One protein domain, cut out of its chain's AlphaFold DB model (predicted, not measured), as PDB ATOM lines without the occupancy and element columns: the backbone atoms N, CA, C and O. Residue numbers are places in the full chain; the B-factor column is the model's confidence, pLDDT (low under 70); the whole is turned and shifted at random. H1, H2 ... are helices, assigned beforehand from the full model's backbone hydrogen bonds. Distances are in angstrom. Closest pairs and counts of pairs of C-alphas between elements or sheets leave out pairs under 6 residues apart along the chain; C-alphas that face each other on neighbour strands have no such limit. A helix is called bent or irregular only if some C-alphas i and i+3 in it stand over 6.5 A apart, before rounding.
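This is residues 10 to 162 of the 262 residues of the protein "Putative phosphoethanolamine transferase YbiP" of Photorhabdus namnaonensis (UniProt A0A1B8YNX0). Seven helices make a loose, open frame: H2 and H5 lie side by side along one edge, H1 meets the beginning of H2 and is crossed by H6, and H7, with H3 packed on it, makes another side, apart from H2. H4, which touches no helix, lies at the corner between H3 and H5. The printed part has 153 residues, with H1 to H7 in order along it and no named strand; its class is all helix. The whole is loose, with a radius of gyration of the C-alphas of 18.5 A and spans of 55 by 44 by 24 A.

H1, residues 10 to 22, and H2, residues 26 to 48, touch only at the corner by their tight link, and only just, with 3 pairs of C-alphas within 8 A; the closest are Leu 22 and Tyr 29, 5.5 A apart. H2 has a kink of 40 degrees near residue 42 and is only just irregular: C-alphas 42 and 45 are 6.6 A apart. H2 touches H5, residues 79 to 95, at a shallow tilt of 7 degrees, opposite ways; their closest C-alphas, of Pro 45 and Tyr 81, are 4.9 A apart. H6, residues 104 to 127, touches H1 with residues 107 to 117 alone, at a steep tilt of 47 degrees, opposite ways; the closest C-alphas, of Ala 14 and Thr 114, are 4.9 A apart. H6 has a kink of 40 degrees near residue 121 and is only just irregular: C-alphas 118 and 121 are 6.8 A apart. H7, residues 140 to 162, touches H3, residues 56 to 64, with residues 148 to 155 alone, at a steep tilt of 52 degrees, the same way; the closest C-alphas, of Phe 56 and Asn 151, are 5.1 A apart. H4, residues 67 to 76, is close to but not clearly touching H2, with the C-alphas of Ile 46 and Ile 74 7.6 A apart. Every O i to N i+4 pair is within hydrogen-bond range in H1, H4, H5 and H7; H2 has 15 of 19, H3 4 of 5 and H6 18 of 20.

H1 begins at C-alpha 10, (-4.889, 63.810, 179.888). From first to last C-alpha, H2 measures 28.1 A, H5 24.7 A, H6 33.4 A and H7 31.8 A. H7 ends at C-alpha 162, (-46.168, 68.450, 189.711).

The two C-alphas farthest apart, of His 103 and Met 162, are 57.8 A apart. The printed part has no cut. The link from H6 to H7, residues 128 to 139, is long. Residues 46 to 51, of which 46 to 48 belong to H2, have pLDDT under 70; the mean of the printed part is 81.7.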
ATOM      1  N   ALA A  10      -4.990  62.539 180.605       83.00
ATOM      2  CA  ALA A  10      -4.889  63.810 179.888       83.00
ATOM      3  C   ALA A  10      -5.660  64.956 180.571       83.00
ATOM      4  O   ALA A  10      -5.169  66.080 180.613       83.00
ATOM      5  N   TYR A  11      -6.838  64.680 181.144       84.00
ATOM      6  CA  TYR A  11      -7.622  65.698 181.849       84.00
ATOM      7  C   TYR A  11      -6.987  66.064 183.187       84.00
ATOM      8  O   TYR A  11      -6.939  67.242 183.522       84.00
ATOM      9  N   VAL A  12      -6.425  65.087 183.910       83.81
ATOM     10  CA  VAL A  12      -5.690  65.342 185.161       83.81
ATOM     11  C   VAL A  12      -4.518  66.292 184.913       83.81
ATOM     12  O   VAL A  12      -4.379  67.285 185.625       83.81
ATOM     13  N   PHE A  13      -3.724  66.041 183.868       84.44
ATOM     14  CA  PHE A  13      -2.633  66.941 183.488       84.44
ATOM     15  C   PHE A  13      -3.131  68.310 183.032       84.44
ATOM     16  O   PHE A  13      -2.556  69.317 183.430       84.44
ATOM     17  N   ALA A  14      -4.221  68.376 182.263       85.06
ATOM     18  CA  ALA A  14      -4.793  69.651 181.840       85.06
ATOM     19  C   ALA A  14      -5.203  70.523 183.038       85.06
ATOM     20  O   ALA A  14      -4.839  71.693 183.106       85.06
ATOM     21  N   ILE A  15      -5.894  69.949 184.022       84.31
ATOM     22  CA  ILE A  15      -6.299  70.661 185.242       84.31
ATOM     23  C   ILE A  15      -5.069  71.110 186.035       84.31
ATOM     24  O   ILE A  15      -4.979  72.268 186.441       84.31
ATOM     25  N   PHE A  16      -4.090  70.221 186.216       85.62
ATOM     26  CA  PHE A  16      -2.840  70.551 186.896       85.62
ATOM     27  C   PHE A  16      -2.113  71.723 186.216       85.62
ATOM     28  O   PHE A  16      -1.689  72.667 186.881       85.62
ATOM     29  N   PHE A  17      -2.039  71.721 184.884       85.94
ATOM     30  CA  PHE A  17      -1.428  72.797 184.108       85.94
ATOM     31  C   PHE A  17      -2.212  74.111 184.204       85.94
ATOM     32  O   PHE A  17      -1.593  75.170 184.297       85.94
ATOM     33  N   ILE A  18      -3.549  74.067 184.252       85.56
ATOM     34  CA  ILE A  18      -4.383  75.253 184.512       85.56
ATOM     35  C   ILE A  18      -4.020  75.868 185.869       85.56
ATOM     36  O   ILE A  18      -3.782  77.074 185.943       85.56
ATOM     37  N   PHE A  19      -3.903  75.064 186.930       84.44
ATOM     38  CA  PHE A  19      -3.517  75.572 188.254       84.44
ATOM     39  C   PHE A  19      -2.096  76.136 188.293       84.44
ATOM     40  O   PHE A  19      -1.877  77.176 188.914       84.44
ATOM     41  N   LEU A  20      -1.144  75.508 187.596       84.19
ATOM     42  CA  LEU A  20       0.216  76.040 187.467       84.19
ATOM     43  C   LEU A  20       0.242  77.408 186.775       84.19
ATOM     44  O   LEU A  20       0.951  78.309 187.221       84.19
ATOM     45  N   LEU A  21      -0.546  77.583 185.709       83.38
ATOM     46  CA  LEU A  21      -0.658  78.862 185.005       83.38
ATOM     47  C   LEU A  21      -1.336  79.931 185.875       83.38
ATOM     48  O   LEU A  21      -0.888  81.080 185.894       83.38
ATOM     49  N   LEU A  22      -2.374  79.550 186.626       83.00
ATOM     50  CA  LEU A  22      -3.115  80.448 187.514       83.00
ATOM     51  C   LEU A  22      -2.326  80.867 188.760       83.00
ATOM     52  O   LEU A  22      -2.637  81.920 189.307       83.00
ATOM     53  N   ASN A  23      -1.292  80.127 189.180       81.50
ATOM     54  CA  ASN A  23      -0.469  80.475 190.351       81.50
ATOM     55  C   ASN A  23       0.095  81.915 190.264       81.50
ATOM     56  O   ASN A  23       0.159  82.629 191.262       81.50
ATOM     57  N   LYS A  24       0.379  82.411 189.046       78.75
ATOM     58  CA  LYS A  24       0.819  83.804 188.818       78.75
ATOM     59  C   LYS A  24      -0.232  84.850 189.213       78.75
ATOM     60  O   LYS A  24       0.126  85.960 189.597       78.75
ATOM     61  N   VAL A  25      -1.519  84.508 189.132       82.50
ATOM     62  CA  VAL A  25      -2.656  85.375 189.470       82.50
ATOM     63  C   VAL A  25      -3.239  84.919 190.807       82.50
ATOM     64  O   VAL A  25      -4.303  84.300 190.884       82.50
ATOM     65  N   THR A  26      -2.526  85.232 191.890       79.56
ATOM     66  CA  THR A  26      -2.858  84.784 193.255       79.56
ATOM     67  C   THR A  26      -4.268  85.176 193.703       79.56
ATOM     68  O   THR A  26      -4.894  84.427 194.454       79.56
ATOM     69  N   VAL A  27      -4.794  86.298 193.198       81.44
ATOM     70  CA  VAL A  27      -6.158  86.790 193.462       81.44
ATOM     71  C   VAL A  27      -7.235  85.828 192.952       81.44
ATOM     72  O   VAL A  27      -8.278  85.713 193.579       81.44
ATOM     73  N   VAL A  28      -6.988  85.105 191.855       82.56
ATOM     74  CA  VAL A  28      -7.940  84.135 191.279       82.56
ATOM     75  C   VAL A  28      -7.634  82.720 191.767       82.56
ATOM     76  O   VAL A  28      -8.538  81.977 192.141       82.56
ATOM     77  N   TYR A  29      -6.354  82.352 191.818       84.56
ATOM     78  CA  TYR A  29      -5.906  81.013 192.201       84.56
ATOM     79  C   TYR A  29      -6.312  80.617 193.626       84.56
ATOM     80  O   TYR A  29      -6.841  79.527 193.838       84.56
ATOM     81  N   ARG A  30      -6.096  81.508 194.605       84.12
ATOM     82  CA  ARG A  30      -6.376  81.226 196.020       84.12
ATOM     83  C   ARG A  30      -7.862  80.963 196.303       84.12
ATOM     84  O   ARG A  30      -8.149  79.906 196.865       84.12
ATOM     85  N   PRO A  31      -8.813  81.844 195.925       85.56
ATOM     86  CA  PRO A  31     -10.226  81.573 196.169       85.56
ATOM     87  C   PRO A  31     -10.717  80.355 195.385       85.56
ATOM     88  O   PRO A  31     -11.461  79.555 195.943       85.56
ATOM     89  N   LEU A  32     -10.258  80.153 194.144       85.56
ATOM     90  CA  LEU A  32     -10.656  78.993 193.344       85.56
ATOM     91  C   LEU A  32     -10.248  77.670 194.011       85.56
ATOM     92  O   LEU A  32     -11.058  76.749 194.082       85.56
ATOM     93  N   LEU A  33      -9.024  77.582 194.541       84.69
ATOM     94  CA  LEU A  33      -8.567  76.400 195.275       84.69
ATOM     95  C   LEU A  33      -9.346  76.160 196.567       84.69
ATOM     96  O   LEU A  33      -9.643  75.010 196.877       84.69
ATOM     97  N   ILE A  34      -9.679  77.214 197.315       85.31
ATOM     98  CA  ILE A  34     -10.467  77.085 198.549       85.31
ATOM     99  C   ILE A  34     -11.874  76.583 198.220       85.31
ATOM    100  O   ILE A  34     -12.332  75.617 198.826       85.31
ATOM    101  N   VAL A  35     -12.533  77.186 197.227       86.31
ATOM    102  CA  VAL A  35     -13.865  76.764 196.776       86.31
ATOM    103  C   VAL A  35     -13.834  75.310 196.319       86.31
ATOM    104  O   VAL A  35     -14.664  74.522 196.759       86.31
ATOM    105  N   LEU A  36     -12.856  74.914 195.503       83.56
ATOM    106  CA  LEU A  36     -12.734  73.527 195.050       83.56
ATOM    107  C   LEU A  36     -12.378  72.556 196.176       83.56
ATOM    108  O   LEU A  36     -12.847  71.424 196.148       83.56
ATOM    109  N   GLY A  37     -11.605  72.986 197.173       84.12
ATOM    110  CA  GLY A  37     -11.325  72.203 198.375       84.12
ATOM    111  C   GLY A  37     -12.586  71.949 199.202       84.12
ATOM    112  O   GLY A  37     -12.820  70.820 199.620       84.12
ATOM    113  N   ILE A  38     -13.434  72.966 199.384       84.69
ATOM    114  CA  ILE A  38     -14.726  72.832 200.079       84.69
ATOM    115  C   ILE A  38     -15.692  71.967 199.264       84.69
ATOM    116  O   ILE A  38     -16.341  71.077 199.809       84.69
ATOM    117  N   VAL A  39     -15.769  72.189 197.949       83.00
ATOM    118  CA  VAL A  39     -16.586  71.357 197.058       83.00
ATOM    119  C   VAL A  39     -16.110  69.913 197.117       83.00
ATOM    120  O   VAL A  39     -16.943  69.031 197.255       83.00
ATOM    121  N   ALA A  40     -14.802  69.647 197.088       81.06
ATOM    122  CA  ALA A  40     -14.271  68.302 197.270       81.06
ATOM    123  C   ALA A  40     -14.671  67.732 198.636       81.06
ATOM    124  O   ALA A  40     -15.178  66.613 198.668       81.06
ATOM    125  N   LEU A  41     -14.549  68.520 199.716       82.06
ATOM    126  CA  LEU A  41     -14.900  68.108 201.077       82.06
ATOM    127  C   LEU A  41     -16.312  67.512 201.142       82.06
ATOM    128  O   LEU A  41     -16.498  66.413 201.662       82.06
ATOM    129  N   VAL A  42     -17.279  68.233 200.571       78.94
ATOM    130  CA  VAL A  42     -18.705  67.889 200.610       78.94
ATOM    131  C   VAL A  42     -19.075  66.878 199.521       78.94
ATOM    132  O   VAL A  42     -19.763  65.898 199.780       78.94
ATOM    133  N   TYR A  43     -18.616  67.081 198.289       79.56
ATOM    134  CA  TYR A  43     -19.068  66.324 197.120       79.56
ATOM    135  C   TYR A  43     -18.373  64.963 196.963       79.56
ATOM    136  O   TYR A  43     -18.992  64.011 196.479       79.56
ATOM    137  N   ALA A  44     -17.096  64.846 197.350       75.12
ATOM    138  CA  ALA A  44     -16.319  63.614 197.182       75.12
ATOM    139  C   ALA A  44     -16.897  62.404 197.923       75.12
ATOM    140  O   ALA A  44     -17.075  61.376 197.263       75.12
ATOM    141  N   PRO A  45     -17.212  62.495 199.230       70.19
ATOM    142  CA  PRO A  45     -17.741  61.349 199.958       70.19
ATOM    143  C   PRO A  45     -19.198  61.046 199.597       70.19
ATOM    144  O   PRO A  45     -19.578  59.883 199.543       70.19
ATOM    145  N   ILE A  46     -19.998  62.080 199.311       68.25
ATOM    146  CA  ILE A  46     -21.455  61.967 199.151       68.25
ATOM    147  C   ILE A  46     -21.844  61.448 197.763       68.25
ATOM    148  O   ILE A  46     -22.696  60.573 197.656       68.25
ATOM    149  N   ILE A  47     -21.258  61.997 196.696       66.12
ATOM    150  CA  ILE A  47     -21.725  61.748 195.321       66.12
ATOM    151  C   ILE A  47     -20.617  61.112 194.480       66.12
ATOM    152  O   ILE A  47     -20.850  60.125 193.785       66.12
ATOM    153  N   GLY A  48     -19.394  61.639 194.571       62.50
ATOM    154  CA  GLY A  48     -18.316  61.299 193.641       62.50
ATOM    155  C   GLY A  48     -17.806  59.854 193.704       62.50
ATOM    156  O   GLY A  48     -17.314  59.368 192.685       62.50
ATOM    157  N   LEU A  49     -17.894  59.181 194.858       66.06
ATOM    158  CA  LEU A  49     -17.359  57.823 195.059       66.06
ATOM    159  C   LEU A  49     -18.439  56.733 195.124       66.06
ATOM    160  O   LEU A  49     -18.186  55.609 194.705       66.06
ATOM    161  N   THR A  50     -19.638  57.069 195.592       68.06
ATOM    162  CA  THR A  50     -20.757  56.137 195.809       68.06
ATOM    163  C   THR A  50     -21.752  56.123 194.648       68.06
ATOM    164  O   THR A  50     -22.167  55.051 194.213       68.06
ATOM    165  N   TYR A  51     -22.106  57.292 194.101       67.81
ATOM    166  CA  TYR A  51     -23.156  57.436 193.077       67.81
ATOM    167  C   TYR A  51     -22.631  57.846 191.695       67.81
ATOM    168  O   TYR A  51     -23.367  57.790 190.707       67.81
ATOM    169  N   GLY A  52     -21.354  58.220 191.601       74.56
ATOM    170  CA  GLY A  52     -20.725  58.648 190.357       74.56
ATOM    171  C   GLY A  52     -21.128  60.068 189.957       74.56
ATOM    172  O   GLY A  52     -21.328  60.940 190.797       74.56
ATOM    173  N   SER A  53     -21.170  60.343 188.655       79.56
ATOM    174  CA  SER A  53     -21.493  61.677 188.138       79.56
ATOM    175  C   SER A  53     -22.924  62.107 188.504       79.56
ATOM    176  O   SER A  53     -23.834  61.273 188.450       79.56
ATOM    177  N   PRO A  54     -23.165  63.403 188.778       79.00
ATOM    178  CA  PRO A  54     -24.472  63.892 189.187       79.00
ATOM    179  C   PRO A  54     -25.458  63.755 188.023       79.00
ATOM    180  O   PRO A  54     -25.296  64.380 186.975       79.00
ATOM    181  N   ASN A  55     -26.482  62.927 188.209       82.38
ATOM    182  CA  ASN A  55     -27.517  62.682 187.212       82.38
ATOM    183  C   ASN A  55     -28.884  63.184 187.702       82.38
ATOM    184  O   ASN A  55     -29.031  63.650 188.833       82.38
ATOM    185  N   PHE A  56     -29.897  63.084 186.840       82.31
ATOM    186  CA  PHE A  56     -31.257  63.510 187.161       82.31
ATOM    187  C   PHE A  56     -31.789  62.882 188.459       82.31
ATOM    188  O   PHE A  56     -32.326  63.607 189.286       82.31
ATOM    189  N   ASN A  57     -31.591  61.578 188.670       80.44
ATOM    190  CA  ASN A  57     -32.079  60.878 189.861       80.44
ATOM    191  C   ASN A  57     -31.332  61.311 191.131       80.44
ATOM    192  O   ASN A  57     -31.968  61.482 192.163       80.44
ATOM    193  N   SER A  58     -30.017  61.545 191.049       79.38
ATOM    194  CA  SER A  58     -29.212  62.037 192.177       79.38
ATOM    195  C   SER A  58     -29.627  63.437 192.628       79.38
ATOM    196  O   SER A  58     -29.565  63.750 193.809       79.38
ATOM    197  N   ILE A  59     -30.029  64.304 191.694       81.81
ATOM    198  CA  ILE A  59     -30.551  65.630 192.049       81.81
ATOM    199  C   ILE A  59     -32.007  65.524 192.498       81.81
ATOM    200  O   ILE A  59     -32.403  66.216 193.427       81.81
ATOM    201  N   LEU A  60     -32.802  64.650 191.873       80.38
ATOM    202  CA  LEU A  60     -34.191  64.419 192.254       80.38
ATOM    203  C   LEU A  60     -34.294  63.939 193.702       80.38
ATOM    204  O   LEU A  60     -35.120  64.469 194.435       80.38
ATOM    205  N   SER A  61     -33.443  63.005 194.138       79.50
ATOM    206  CA  SER A  61     -33.445  62.545 195.529       79.50
ATOM    207  C   SER A  61     -33.247  63.715 196.493       79.50
ATOM    208  O   SER A  61     -34.062  63.884 197.384       79.50
ATOM    209  N   LEU A  62     -32.305  64.631 196.239       77.81
ATOM    210  CA  LEU A  62     -32.101  65.813 197.095       77.81
ATOM    211  C   LEU A  62     -33.346  66.705 197.261       77.81
ATOM    212  O   LEU A  62     -33.464  67.385 198.275       77.81
ATOM    213  N   PHE A  63     -34.260  66.733 196.287       75.88
ATOM    214  CA  PHE A  63     -35.501  67.517 196.372       75.88
ATOM    215  C   PHE A  63     -36.624  66.819 197.149       75.88
ATOM    216  O   PHE A  63     -37.521  67.504 197.636       75.88
ATOM    217  N   TYR A  64     -36.617  65.485 197.211       73.81
ATOM    218  CA  TYR A  64     -37.704  64.683 197.789       73.81
ATOM    219  C   TYR A  64     -37.294  63.878 199.025       73.81
ATOM    220  O   TYR A  64     -38.158  63.288 199.666       73.81
ATOM    221  N   THR A  65     -36.006  63.847 199.351       79.88
ATOM    222  CA  THR A  65     -35.470  63.209 200.551       79.88
ATOM    223  C   THR A  65     -35.957  63.948 201.794       79.88
ATOM    224  O   THR A  65     -35.926  65.178 201.860       79.88
ATOM    225  N   ASN A  66     -36.396  63.183 202.790       82.81
ATOM    226  CA  ASN A  66     -36.744  63.707 204.108       82.81
ATOM    227  C   ASN A  66     -35.512  63.735 205.041       82.81
ATOM    228  O   ASN A  66     -34.475  63.145 204.744       82.81
ATOM    229  N   GLU A  67     -35.609  64.430 206.180       81.88
ATOM    230  CA  GLU A  67     -34.476  64.577 207.111       81.88
ATOM    231  C   GLU A  67     -33.963  63.236 207.656       81.88
ATOM    232  O   GLU A  67     -32.759  63.068 207.858       81.88
ATOM    233  N   GLN A  68     -34.862  62.269 207.854       83.38
ATOM    234  CA  GLN A  68     -34.507  60.946 208.353       83.38
ATOM    235  C   GLN A  68     -33.711  60.153 207.307       83.38
ATOM    236  O   GLN A  68     -32.611  59.690 207.600       83.38
ATOM    237  N   GLU A  69     -34.199  60.085 206.067       75.88
ATOM    238  CA  GLU A  69     -33.497  59.476 204.932       75.88
ATOM    239  C   GLU A  69     -32.131  60.133 204.696       75.88
ATOM    240  O   GLU A  69     -31.148  59.441 204.435       75.88
ATOM    241  N   ALA A  70     -32.036  61.461 204.824       79.19
ATOM    242  CA  ALA A  70     -30.767  62.175 204.697       79.19
ATOM    243  C   ALA A  70     -29.766  61.782 205.797       79.19
ATOM    244  O   ALA A  70     -28.576  61.615 205.523       79.19
ATOM    245  N   SER A  71     -30.232  61.629 207.039       80.75
ATOM    246  CA  SER A  71     -29.388  61.240 208.172       80.75
ATOM    247  C   SER A  71     -28.911  59.789 208.067       80.75
ATOM    248  O   SER A  71     -27.718  59.515 208.236       80.75
ATOM    249  N   GLU A  72     -29.814  58.870 207.721       83.19
ATOM    250  CA  GLU A  72     -29.496  57.460 207.470       83.19
ATOM    251  C   GLU A  72     -28.493  57.329 206.319       83.19
ATOM    252  O   GLU A  72     -27.498  56.610 206.427       83.19
ATOM    253  N   PHE A  73     -28.686  58.111 205.255       80.00
ATOM    254  CA  PHE A  73     -27.769  58.176 204.127       80.00
ATOM    255  C   PHE A  73     -26.365  58.628 204.538       80.00
ATOM    256  O   PHE A  73     -25.395  57.931 204.242       80.00
ATOM    257  N   ILE A  74     -26.233  59.756 205.243       79.44
ATOM    258  CA  ILE A  74     -24.928  60.269 205.699       79.44
ATOM    259  C   ILE A  74     -24.229  59.237 206.591       79.44
ATOM    260  O   ILE A  74     -23.026  59.021 206.461       79.44
ATOM    261  N   SER A  75     -24.992  58.558 207.448       82.38
ATOM    262  CA  SER A  75     -24.474  57.534 208.359       82.38
ATOM    263  C   SER A  75     -24.034  56.253 207.638       82.38
ATOM    264  O   SER A  75     -23.191  55.520 208.150       82.38
ATOM    265  N   SER A  76     -24.579  55.981 206.449       83.56
ATOM    266  CA  SER A  76     -24.228  54.806 205.642       83.56
ATOM    267  C   SER A  76     -22.897  54.938 204.890       83.56
ATOM    268  O   SER A  76     -22.342  53.935 204.436       83.56
ATOM    269  N   ILE A  77     -22.372  56.161 204.746       83.69
ATOM    270  CA  ILE A  77     -21.150  56.422 203.979       83.69
ATOM    271  C   ILE A  77     -19.919  55.959 204.781       83.69
ATOM    272  O   ILE A  77     -19.719  56.411 205.911       83.69
ATOM    273  N   PRO A  78     -19.032  55.127 204.196       85.62
ATOM    274  CA  PRO A  78     -17.793  54.712 204.847       85.62
ATOM    275  C   PRO A  78     -16.912  55.891 205.282       85.62
ATOM    276  O   PRO A  78     -16.659  56.823 204.512       85.62
ATOM    277  N   ILE A  79     -16.350  55.804 206.493       84.62
ATOM    278  CA  ILE A  79     -15.470  56.842 207.061       84.62
ATOM    279  C   ILE A  79     -14.226  57.116 206.196       84.62
ATOM    280  O   ILE A  79     -13.715  58.235 206.154       84.62
ATOM    281  N   GLU A  80     -13.773  56.111 205.443       85.62
ATOM    282  CA  GLU A  80     -12.652  56.176 204.502       85.62
ATOM    283  C   GLU A  80     -12.820  57.291 203.463       85.62
ATOM    284  O   GLU A  80     -11.857  57.977 203.111       85.62
ATOM    285  N   TYR A  81     -14.052  57.523 203.001       85.12
ATOM    286  CA  TYR A  81     -14.335  58.551 202.005       85.12
ATOM    287  C   TYR A  81     -14.243  59.959 202.591       85.12
ATOM    288  O   TYR A  81     -13.740  60.866 201.923       85.12
ATOM    289  N   TYR A  82     -14.648  60.142 203.849       84.69
ATOM    290  CA  TYR A  82     -14.455  61.408 204.557       84.69
ATOM    291  C   TYR A  82     -12.970  61.691 204.785       84.69
ATOM    292  O   TYR A  82     -12.518  62.796 204.495       84.69
ATOM    293  N   LEU A  83     -12.190  60.683 205.200       86.75
ATOM    294  CA  LEU A  83     -10.738  60.812 205.362       86.75
ATOM    295  C   LEU A  83     -10.055  61.211 204.049       86.75
ATOM    296  O   LEU A  83      -9.271  62.161 204.024       86.75
ATOM    297  N   PHE A  84     -10.385  60.539 202.943       84.69
ATOM    298  CA  PHE A  84      -9.859  60.877 201.619       84.69
ATOM    299  C   PHE A  84     -10.192  62.321 201.215       84.69
ATOM    300  O   PHE A  84      -9.340  63.052 200.707       84.69
ATOM    301  N   SER A  85     -11.419  62.756 201.497       85.69
ATOM    302  CA  SER A  85     -11.881  64.119 201.242       85.69
ATOM    303  C   SER A  85     -11.106  65.167 202.056       85.69
ATOM    304  O   SER A  85     -10.654  66.184 201.522       85.69
ATOM    305  N   THR A  86     -10.855  64.886 203.337       86.00
ATOM    306  CA  THR A  86     -10.018  65.726 204.202       86.00
ATOM    307  C   THR A  86      -8.571  65.785 203.710       86.00
ATOM    308  O   THR A  86      -7.984  66.868 203.696       86.00
ATOM    309  N   PHE A  87      -7.997  64.672 203.233       87.62
ATOM    310  CA  PHE A  87      -6.659  64.680 202.632       87.62
ATOM    311  C   PHE A  87      -6.581  65.612 201.419       87.62
ATOM    312  O   PHE A  87      -5.636  66.396 201.322       87.62
ATOM    313  N   ILE A  88      -7.579  65.590 200.527       85.81
ATOM    314  CA  ILE A  88      -7.637  66.511 199.379       85.81
ATOM    315  C   ILE A  88      -7.632  67.967 199.854       85.81
ATOM    316  O   ILE A  88      -6.860  68.774 199.334       85.81
ATOM    317  N   LEU A  89      -8.442  68.301 200.862       86.38
ATOM    318  CA  LEU A  89      -8.490  69.653 201.416       86.38
ATOM    319  C   LEU A  89      -7.128  70.084 201.981       86.38
ATOM    320  O   LEU A  89      -6.677  71.195 201.706       86.38
ATOM    321  N   ILE A  90      -6.443  69.203 202.716       86.69
ATOM    322  CA  ILE A  90      -5.096  69.471 203.238       86.69
ATOM    323  C   ILE A  90      -4.122  69.757 202.088       86.69
ATOM    324  O   ILE A  90      -3.398  70.752 202.141       86.69
ATOM    325  N   PHE A  91      -4.133  68.956 201.018       85.50
ATOM    326  CA  PHE A  91      -3.295  69.208 199.842       85.50
ATOM    327  C   PHE A  91      -3.626  70.540 199.156       85.50
ATOM    328  O   PHE A  91      -2.706  71.271 198.781       85.50
ATOM    329  N   CYS A  92      -4.906  70.909 199.045       85.38
ATOM    330  CA  CYS A  92      -5.314  72.220 198.534       85.38
ATOM    331  C   CYS A  92      -4.751  73.360 199.395       85.38
ATOM    332  O   CYS A  92      -4.196  74.315 198.851       85.38
ATOM    333  N   LEU A  93      -4.829  73.246 200.725       84.62
ATOM    334  CA  LEU A  93      -4.296  74.244 201.657       84.62
ATOM    335  C   LEU A  93      -2.764  74.335 201.607       84.62
ATOM    336  O   LEU A  93      -2.213  75.436 201.646       84.62
ATOM    337  N   LEU A  94      -2.064  73.206 201.472       85.62
ATOM    338  CA  LEU A  94      -0.610  73.182 201.281       85.62
ATOM    339  C   LEU A  94      -0.207  73.846 199.955       85.62
ATOM    340  O   LEU A  94       0.751  74.619 199.922       85.62
ATOM    341  N   SER A  95      -0.982  73.632 198.888       83.56
ATOM    342  CA  SER A  95      -0.759  74.240 197.567       83.56
ATOM    343  C   SER A  95      -0.863  75.772 197.570       83.56
ATOM    344  O   SER A  95      -0.293  76.429 196.698       83.56
ATOM    345  N   LEU A  96      -1.540  76.376 198.556       81.88
ATOM    346  CA  LEU A  96      -1.608  77.838 198.707       81.88
ATOM    347  C   LEU A  96      -0.264  78.459 199.119       81.88
ATOM    348  O   LEU A  96      -0.046  79.647 198.877       81.88
ATOM    349  N   LYS A  97       0.626  77.677 199.746       78.75
ATOM    350  CA  LYS A  97       1.947  78.135 200.210       78.75
ATOM    351  C   LYS A  97       3.021  78.073 199.121       78.75
ATOM    352  O   LYS A  97       4.110  78.604 199.310       78.75
ATOM    353  N   ILE A  98       2.727  77.423 197.996       76.94
ATOM    354  CA  ILE A  98       3.688  77.158 196.927       76.94
ATOM    355  C   ILE A  98       3.580  78.250 195.858       76.94
ATOM    356  O   ILE A  98       2.548  78.391 195.205       76.94
ATOM    357  N   ASN A  99       4.669  78.988 195.638       72.81
ATOM    358  CA  ASN A  99       4.794  79.931 194.529       72.81
ATOM    359  C   ASN A  99       5.782  79.374 193.497       72.81
ATOM    360  O   ASN A  99       6.926  79.078 193.836       72.81
ATOM    361  N   ILE A 100       5.338  79.207 192.252       76.69
ATOM    362  CA  ILE A 100       6.143  78.621 191.174       76.69
ATOM    363  C   ILE A 100       6.341  79.673 190.091       76.69
ATOM    364  O   ILE A 100       5.376  80.164 189.504       76.69
ATOM    365  N   ASN A 101       7.601  79.970 189.773       74.69
ATOM    366  CA  ASN A 101       7.939  80.799 188.626       74.69
ATOM    367  C   ASN A 101       8.370  79.916 187.450       74.69
ATOM    368  O   ASN A 101       9.400  79.251 187.501       74.69
ATOM    369  N   LEU A 102       7.562  79.896 186.391       76.69
ATOM    370  CA  LEU A 102       7.807  79.102 185.187       76.69
ATOM    371  C   LEU A 102       8.408  79.957 184.066       76.69
ATOM    372  O   LEU A 102       7.961  81.087 183.826       76.69
ATOM    373  N   HIS A 103       9.361  79.377 183.329       78.62
ATOM    374  CA  HIS A 103       9.928  79.967 182.115       78.62
ATOM    375  C   HIS A 103       8.865  80.161 181.019       78.62
ATOM    376  O   HIS A 103       7.925  79.374 180.885       78.62
ATOM    377  N   LYS A 104       9.041  81.196 180.182       81.06
ATOM    378  CA  LYS A 104       8.070  81.603 179.146       81.06
ATOM    379  C   LYS A 104       7.705  80.469 178.176       81.06
ATOM    380  O   LYS A 104       6.527  80.278 177.893       81.06
ATOM    381  N   ASN A 105       8.689  79.693 177.720       79.69
ATOM    382  CA  ASN A 105       8.470  78.606 176.755       79.69
ATOM    383  C   ASN A 105       7.636  77.464 177.352       79.69
ATOM    384  O   ASN A 105       6.759  76.922 176.684       79.69
ATOM    385  N   ILE A 106       7.852  77.155 178.635       83.31
ATOM    386  CA  ILE A 106       7.066  76.156 179.368       83.31
ATOM    387  C   ILE A 106       5.624  76.649 179.513       83.31
ATOM    388  O   ILE A 106       4.695  75.902 179.232       83.31
ATOM    389  N   ASN A 107       5.417  77.925 179.851       83.81
ATOM    390  CA  ASN A 107       4.074  78.508 179.931       83.81
ATOM    391  C   ASN A 107       3.283  78.384 178.617       83.81
ATOM    392  O   ASN A 107       2.098  78.062 178.656       83.81
ATOM    393  N   ILE A 108       3.926  78.619 177.469       84.56
ATOM    394  CA  ILE A 108       3.286  78.494 176.148       84.56
ATOM    395  C   ILE A 108       2.896  77.039 175.866       84.56
ATOM    396  O   ILE A 108       1.785  76.778 175.399       84.56
ATOM    397  N   PHE A 109       3.777  76.088 176.186       88.50
ATOM    398  CA  PHE A 109       3.492  74.662 176.035       88.50
ATOM    399  C   PHE A 109       2.311  74.221 176.911       88.50
ATOM    400  O   PHE A 109       1.362  73.621 176.406       88.50
ATOM    401  N   LEU A 110       2.335  74.575 178.202       86.44
ATOM    402  CA  LEU A 110       1.264  74.252 179.149       86.44
ATOM    403  C   LEU A 110      -0.077  74.821 178.675       86.44
ATOM    404  O   LEU A 110      -1.075  74.107 178.672       86.44
ATOM    405  N   PHE A 111      -0.090  76.078 178.225       86.44
ATOM    406  CA  PHE A 111      -1.294  76.726 177.706       86.44
ATOM    407  C   PHE A 111      -1.822  76.052 176.433       86.44
ATOM    408  O   PHE A 111      -3.021  75.833 176.292       86.44
ATOM    409  N   SER A 112      -0.934  75.679 175.511       85.31
ATOM    410  CA  SER A 112      -1.331  75.004 174.271       85.31
ATOM    411  C   SER A 112      -1.941  73.630 174.563       85.31
ATOM    412  O   SER A 112      -2.982  73.284 174.009       85.31
ATOM    413  N   PHE A 113      -1.341  72.868 175.484       88.19
ATOM    414  CA  PHE A 113      -1.861  71.568 175.901       88.19
ATOM    415  C   PHE A 113      -3.254  71.687 176.530       88.19
ATOM    416  O   PHE A 113      -4.175  70.966 176.137       88.19
ATOM    417  N   THR A 114      -3.441  72.615 177.475       85.50
ATOM    418  CA  THR A 114      -4.743  72.814 178.131       85.50
ATOM    419  C   THR A 114      -5.807  73.237 177.126       85.50
ATOM    420  O   THR A 114      -6.890  72.649 177.106       85.50
ATOM    421  N   LEU A 115      -5.483  74.160 176.220       86.00
ATOM    422  CA  LEU A 115      -6.395  74.621 175.177       86.00
ATOM    423  C   LEU A 115      -6.844  73.477 174.254       86.00
ATOM    424  O   LEU A 115      -8.043  73.305 174.027       86.00
ATOM    425  N   ILE A 116      -5.908  72.643 173.789       86.56
ATOM    426  CA  ILE A 116      -6.217  71.475 172.949       86.56
ATOM    427  C   ILE A 116      -7.152  70.514 173.689       86.56
ATOM    428  O   ILE A 116      -8.150  70.069 173.123       86.56
ATOM    429  N   THR A 117      -6.880  70.214 174.963       84.12
ATOM    430  CA  THR A 117      -7.722  69.283 175.736       84.12
ATOM    431  C   THR A 117      -9.141  69.803 175.985       84.12
ATOM    432  O   THR A 117     -10.081  69.005 175.967       84.12
ATOM    433  N   ILE A 118      -9.314  71.118 176.168       82.69
ATOM    434  CA  ILE A 118     -10.627  71.757 176.342       82.69
ATOM    435  C   ILE A 118     -11.426  71.717 175.035       82.69
ATOM    436  O   ILE A 118     -12.609  71.384 175.055       82.69
ATOM    437  N   ILE A 119     -10.783  72.027 173.903       83.75
ATOM    438  CA  ILE A 119     -11.451  72.180 172.602       83.75
ATOM    439  C   ILE A 119     -11.686  70.836 171.902       83.75
ATOM    440  O   ILE A 119     -12.628  70.711 171.124       83.75
ATOM    441  N   HIS A 120     -10.896  69.800 172.197       84.56
ATOM    442  CA  HIS A 120     -10.988  68.509 171.509       84.56
ATOM    443  C   HIS A 120     -12.407  67.912 171.502       84.56
ATOM    444  O   HIS A 120     -12.877  67.435 170.472       84.56
ATOM    445  N   HIS A 121     -13.105  67.946 172.641       80.25
ATOM    446  CA  HIS A 121     -14.451  67.379 172.764       80.25
ATOM    447  C   HIS A 121     -15.542  68.204 172.051       80.25
ATOM    448  O   HIS A 121     -16.268  67.615 171.250       80.25
ATOM    449  N   PRO A 122     -15.670  69.534 172.262       80.19
ATOM    450  CA  PRO A 122     -16.651  70.338 171.533       80.19
ATOM    451  C   PRO A 122     -16.365  70.399 170.028       80.19
ATOM    452  O   PRO A 122     -17.303  70.425 169.240       80.19
ATOM    453  N   LEU A 123     -15.096  70.334 169.606       82.06
ATOM    454  CA  LEU A 123     -14.743  70.235 168.189       82.06
ATOM    455  C   LEU A 123     -15.201  68.903 167.583       82.06
ATOM    456  O   LEU A 123     -15.771  68.883 166.497       82.06
ATOM    457  N   LYS A 124     -14.994  67.788 168.294       82.50
ATOM    458  CA  LYS A 124     -15.491  66.477 167.861       82.50
ATOM    459  C   LYS A 124     -17.019  66.462 167.747       82.50
ATOM    460  O   LYS A 124     -17.528  65.939 166.765       82.50
ATOM    461  N   ALA A 125     -17.721  67.048 168.717       79.62
ATOM    462  CA  ALA A 125     -19.178  67.172 168.702       79.62
ATOM    463  C   ALA A 125     -19.666  67.995 167.496       79.62
ATOM    464  O   ALA A 125     -20.567  67.570 166.779       79.62
ATOM    465  N   PHE A 126     -18.993  69.111 167.198       82.75
ATOM    466  CA  PHE A 126     -19.295  69.937 166.028       82.75
ATOM    467  C   PHE A 126     -19.091  69.194 164.700       82.75
ATOM    468  O   PHE A 126     -19.947  69.248 163.822       82.75
ATOM    469  N   ILE A 127     -18.002  68.427 164.565       83.56
ATOM    470  CA  ILE A 127     -17.759  67.575 163.383       83.56
ATOM    471  C   ILE A 127     -18.850  66.499 163.234       83.56
ATOM    472  O   ILE A 127     -19.159  66.079 162.123       83.56
ATOM    473  N   GLN A 128     -19.446  66.059 164.345       83.44
ATOM    474  CA  GLN A 128     -20.540  65.087 164.375       83.44
ATOM    475  C   GLN A 128     -21.928  65.715 164.147       83.44
ATOM    476  O   GLN A 128     -22.919  64.988 164.151       83.44
ATOM    477  N   GLY A 129     -22.005  67.029 163.902       79.44
ATOM    478  CA  GLY A 129     -23.248  67.744 163.606       79.44
ATOM    479  C   GLY A 129     -23.980  68.308 164.829       79.44
ATOM    480  O   GLY A 129     -25.108  68.772 164.687       79.44
ATOM    481  N   GLU A 130     -23.371  68.285 166.018       78.94
ATOM    482  CA  GLU A 130     -23.924  68.935 167.214       78.94
ATOM    483  C   GLU A 130     -23.543  70.426 167.280       78.94
ATOM    484  O   GLU A 130     -22.530  70.860 166.726       78.94
ATOM    485  N   GLU A 131     -24.323  71.231 168.007       79.06
ATOM    486  CA  GLU A 131     -23.976  72.635 168.244       79.06
ATOM    487  C   GLU A 131     -22.668  72.771 169.036       79.06
ATOM    488  O   GLU A 131     -22.444  72.119 170.065       79.06
ATOM    489  N   PHE A 132     -21.799  73.676 168.578       76.56
ATOM    490  CA  PHE A 132     -20.561  73.979 169.280       76.56
ATOM    491  C   PHE A 132     -20.864  74.710 170.593       76.56
ATOM    492  O   PHE A 132     -21.252  75.876 170.604       76.56
ATOM    493  N   ASN A 133     -20.630  74.036 171.719       76.38
ATOM    494  CA  ASN A 133     -20.743  74.631 173.044       76.38
ATOM    495  C   ASN A 133     -19.516  74.280 173.889       76.38
ATOM    496  O   ASN A 133     -19.206  73.111 174.104       76.38
ATOM    497  N   ILE A 134     -18.835  75.297 174.416       72.44
ATOM    498  CA  ILE A 134     -17.634  75.146 175.254       72.44
ATOM    499  C   ILE A 134     -17.940  74.351 176.537       72.44
ATOM    500  O   ILE A 134     -17.082  73.629 177.047       72.44
ATOM    501  N   LEU A 135     -19.183  74.402 177.026       74.19
ATOM    502  CA  LEU A 135     -19.647  73.613 178.169       74.19
ATOM    503  C   LEU A 135     -19.707  72.103 177.869       74.19
ATOM    504  O   LEU A 135     -19.760  71.304 178.799       74.19
ATOM    505  N   ASN A 136     -19.624  71.687 176.598       75.00
ATOM    506  CA  ASN A 136     -19.484  70.281 176.184       75.00
ATOM    507  C   ASN A 136     -18.039  69.767 176.308       75.00
ATOM    508  O   ASN A 136     -17.679  68.759 175.695       75.00
ATOM    509  N   SER A 137     -17.196  70.455 177.081       78.81
ATOM    510  CA  SER A 137     -15.826  70.036 177.352       78.81
ATOM    511  C   SER A 137     -15.754  68.632 177.973       78.81
ATOM    512  O   SER A 137     -16.639  68.157 178.693       78.81
ATOM    513  N   GLY A 138     -14.647  67.949 177.685       76.88
ATOM    514  CA  GLY A 138     -14.310  66.667 178.297       76.88
ATOM    515  C   GLY A 138     -13.884  66.779 179.763       76.88
ATOM    516  O   GLY A 138     -13.859  65.758 180.449       76.88
ATOM    517  N   LEU A 139     -13.541  67.986 180.229       82.12
ATOM    518  CA  LEU A 139     -13.030  68.202 181.580       82.12
ATOM    519  C   LEU A 139     -14.114  67.938 182.639       82.12
ATOM    520  O   LEU A 139     -15.193  68.533 182.544       82.12
ATOM    521  N   PRO A 140     -13.835  67.093 183.652       79.94
ATOM    522  CA  PRO A 140     -14.791  66.770 184.708       79.94
ATOM    523  C   PRO A 140     -15.377  68.000 185.406       79.94
ATOM    524  O   PRO A 140     -16.576  68.042 185.632       79.94
ATOM    525  N   GLU A 141     -14.579  69.026 185.696       81.31
ATOM    526  CA  GLU A 141     -15.012  70.230 186.418       81.31
ATOM    527  C   GLU A 141     -16.060  71.023 185.631       81.31
ATOM    528  O   GLU A 141     -17.090  71.411 186.177       81.31
ATOM    529  N   ILE A 142     -15.830  71.221 184.328       80.69
ATOM    530  CA  ILE A 142     -16.773  71.926 183.444       80.69
ATOM    531  C   ILE A 142     -18.038  71.083 183.261       80.69
ATOM    532  O   ILE A 142     -19.156  71.599 183.315       80.69
ATOM    533  N   ARG A 143     -17.862  69.771 183.086       82.38
ATOM    534  CA  ARG A 143     -18.958  68.828 182.884       82.38
ATOM    535  C   ARG A 143     -19.866  68.726 184.106       82.38
ATOM    536  O   ARG A 143     -21.075  68.770 183.935       82.38
ATOM    537  N   VAL A 144     -19.312  68.672 185.321       82.44
ATOM    538  CA  VAL A 144     -20.097  68.711 186.568       82.44
ATOM    539  C   VAL A 144     -20.972  69.946 186.608       82.44
ATOM    540  O   VAL A 144     -22.163  69.819 186.857       82.44
ATOM    541  N   VAL A 145     -20.406  71.129 186.356       84.19
ATOM    542  CA  VAL A 145     -21.180  72.375 186.405       84.19
ATOM    543  C   VAL A 145     -22.333  72.321 185.405       84.19
ATOM    544  O   VAL A 145     -23.473  72.608 185.773       84.19
ATOM    545  N   LYS A 146     -22.069  71.888 184.166       85.38
ATOM    546  CA  LYS A 146     -23.102  71.721 183.139       85.38
ATOM    547  C   LYS A 146     -24.180  70.722 183.575       85.38
ATOM    548  O   LYS A 146     -25.361  71.066 183.562       85.38
ATOM    549  N   ASP A 147     -23.784  69.510 183.947       84.94
ATOM    550  CA  ASP A 147     -24.706  68.413 184.239       84.94
ATOM    551  C   ASP A 147     -25.536  68.718 185.489       84.94
ATOM    552  O   ASP A 147     -26.749  68.525 185.471       84.94
ATOM    553  N   VAL A 148     -24.933  69.294 186.536       85.81
ATOM    554  CA  VAL A 148     -25.665  69.781 187.715       85.81
ATOM    555  C   VAL A 148     -26.671  70.854 187.316       85.81
ATOM    556  O   VAL A 148     -27.838  70.741 187.675       85.81
ATOM    557  N   THR A 149     -26.266  71.859 186.536       86.75
ATOM    558  CA  THR A 149     -27.160  72.961 186.141       86.75
ATOM    559  C   THR A 149     -28.347  72.457 185.320       86.75
ATOM    560  O   THR A 149     -29.495  72.769 185.637       86.75
ATOM    561  N   ILE A 150     -28.095  71.651 184.286       87.88
ATOM    562  CA  ILE A 150     -29.145  71.130 183.402       87.88
ATOM    563  C   ILE A 150     -30.097  70.221 184.177       87.88
ATOM    564  O   ILE A 150     -31.316  70.393 184.097       87.88
ATOM    565  N   ASN A 151     -29.561  69.271 184.949       88.06
ATOM    566  CA  ASN A 151     -30.393  68.350 185.715       88.06
ATOM    567  C   ASN A 151     -31.167  69.084 186.818       88.06
ATOM    568  O   ASN A 151     -32.336  68.777 187.023       88.06
ATOM    569  N   PHE A 152     -30.587  70.099 187.463       88.56
ATOM    570  CA  PHE A 152     -31.279  70.923 188.456       88.56
ATOM    571  C   PHE A 152     -32.439  71.711 187.848       88.56
ATOM    572  O   PHE A 152     -33.543  71.692 188.390       88.56
ATOM    573  N   ILE A 153     -32.229  72.369 186.701       89.69
ATOM    574  CA  ILE A 153     -33.305  73.075 185.988       89.69
ATOM    575  C   ILE A 153     -34.419  72.093 185.619       89.69
ATOM    576  O   ILE A 153     -35.595  72.384 185.847       89.69
ATOM    577  N   ARG A 154     -34.053  70.912 185.104       87.75
ATOM    578  CA  ARG A 154     -35.008  69.860 184.748       87.75
ATOM    579  C   ARG A 154     -35.814  69.408 185.966       87.75
ATOM    580  O   ARG A 154     -37.037  69.491 185.923       87.75
ATOM    581  N   VAL A 155     -35.159  69.020 187.061       86.94
ATOM    582  CA  VAL A 155     -35.817  68.617 188.316       86.94
ATOM    583  C   VAL A 155     -36.730  69.724 188.840       86.94
ATOM    584  O   VAL A 155     -37.890  69.460 189.136       86.94
ATOM    585  N   LYS A 156     -36.263  70.978 188.878       88.19
ATOM    586  CA  LYS A 156     -37.068  72.120 189.334       88.19
ATOM    587  C   LYS A 156     -38.309  72.337 188.466       88.19
ATOM    588  O   LYS A 156     -39.378  72.646 188.989       88.19
ATOM    589  N   SER A 157     -38.181  72.188 187.148       87.06
ATOM    590  CA  SER A 157     -39.318  72.296 186.230       87.06
ATOM    591  C   SER A 157     -40.331  71.165 186.416       87.06
ATOM    592  O   SER A 157     -41.524  71.447 186.473       87.06
ATOM    593  N   GLU A 158     -39.877  69.920 186.587       82.00
ATOM    594  CA  GLU A 158     -40.746  68.774 186.885       82.00
ATOM    595  C   GLU A 158     -41.436  68.935 188.244       82.00
ATOM    596  O   GLU A 158     -42.647  68.761 188.343       82.00
ATOM    597  N   TYR A 159     -40.704  69.388 189.265       81.56
ATOM    598  CA  TYR A 159     -41.265  69.713 190.575       81.56
ATOM    599  C   TYR A 159     -42.367  70.774 190.466       81.56
ATOM    600  O   TYR A 159     -43.463  70.594 190.990       81.56
ATOM    601  N   LYS A 160     -42.116  71.868 189.733       83.88
ATOM    602  CA  LYS A 160     -43.108  72.932 189.534       83.88
ATOM    603  C   LYS A 160     -44.348  72.432 188.789       83.88
ATOM    604  O   LYS A 160     -45.455  72.772 189.194       83.88
ATOM    605  N   LYS A 161     -44.175  71.633 187.728       80.00
ATOM    606  CA  LYS A 161     -45.297  71.006 187.008       80.00
ATOM    607  C   LYS A 161     -46.122  70.139 187.951       80.00
ATOM    608  O   LYS A 161     -47.339  70.263 187.966       80.00
ATOM    609  N   MET A 162     -45.470  69.316 188.768       76.69
ATOM    610  CA  MET A 162     -46.168  68.450 189.711       76.69
ATOM    611  C   MET A 162     -46.949  69.257 190.750       76.69
ATOM    612  O   MET A 162     -48.123  68.982 190.959       76.69
TER     613      MET A 162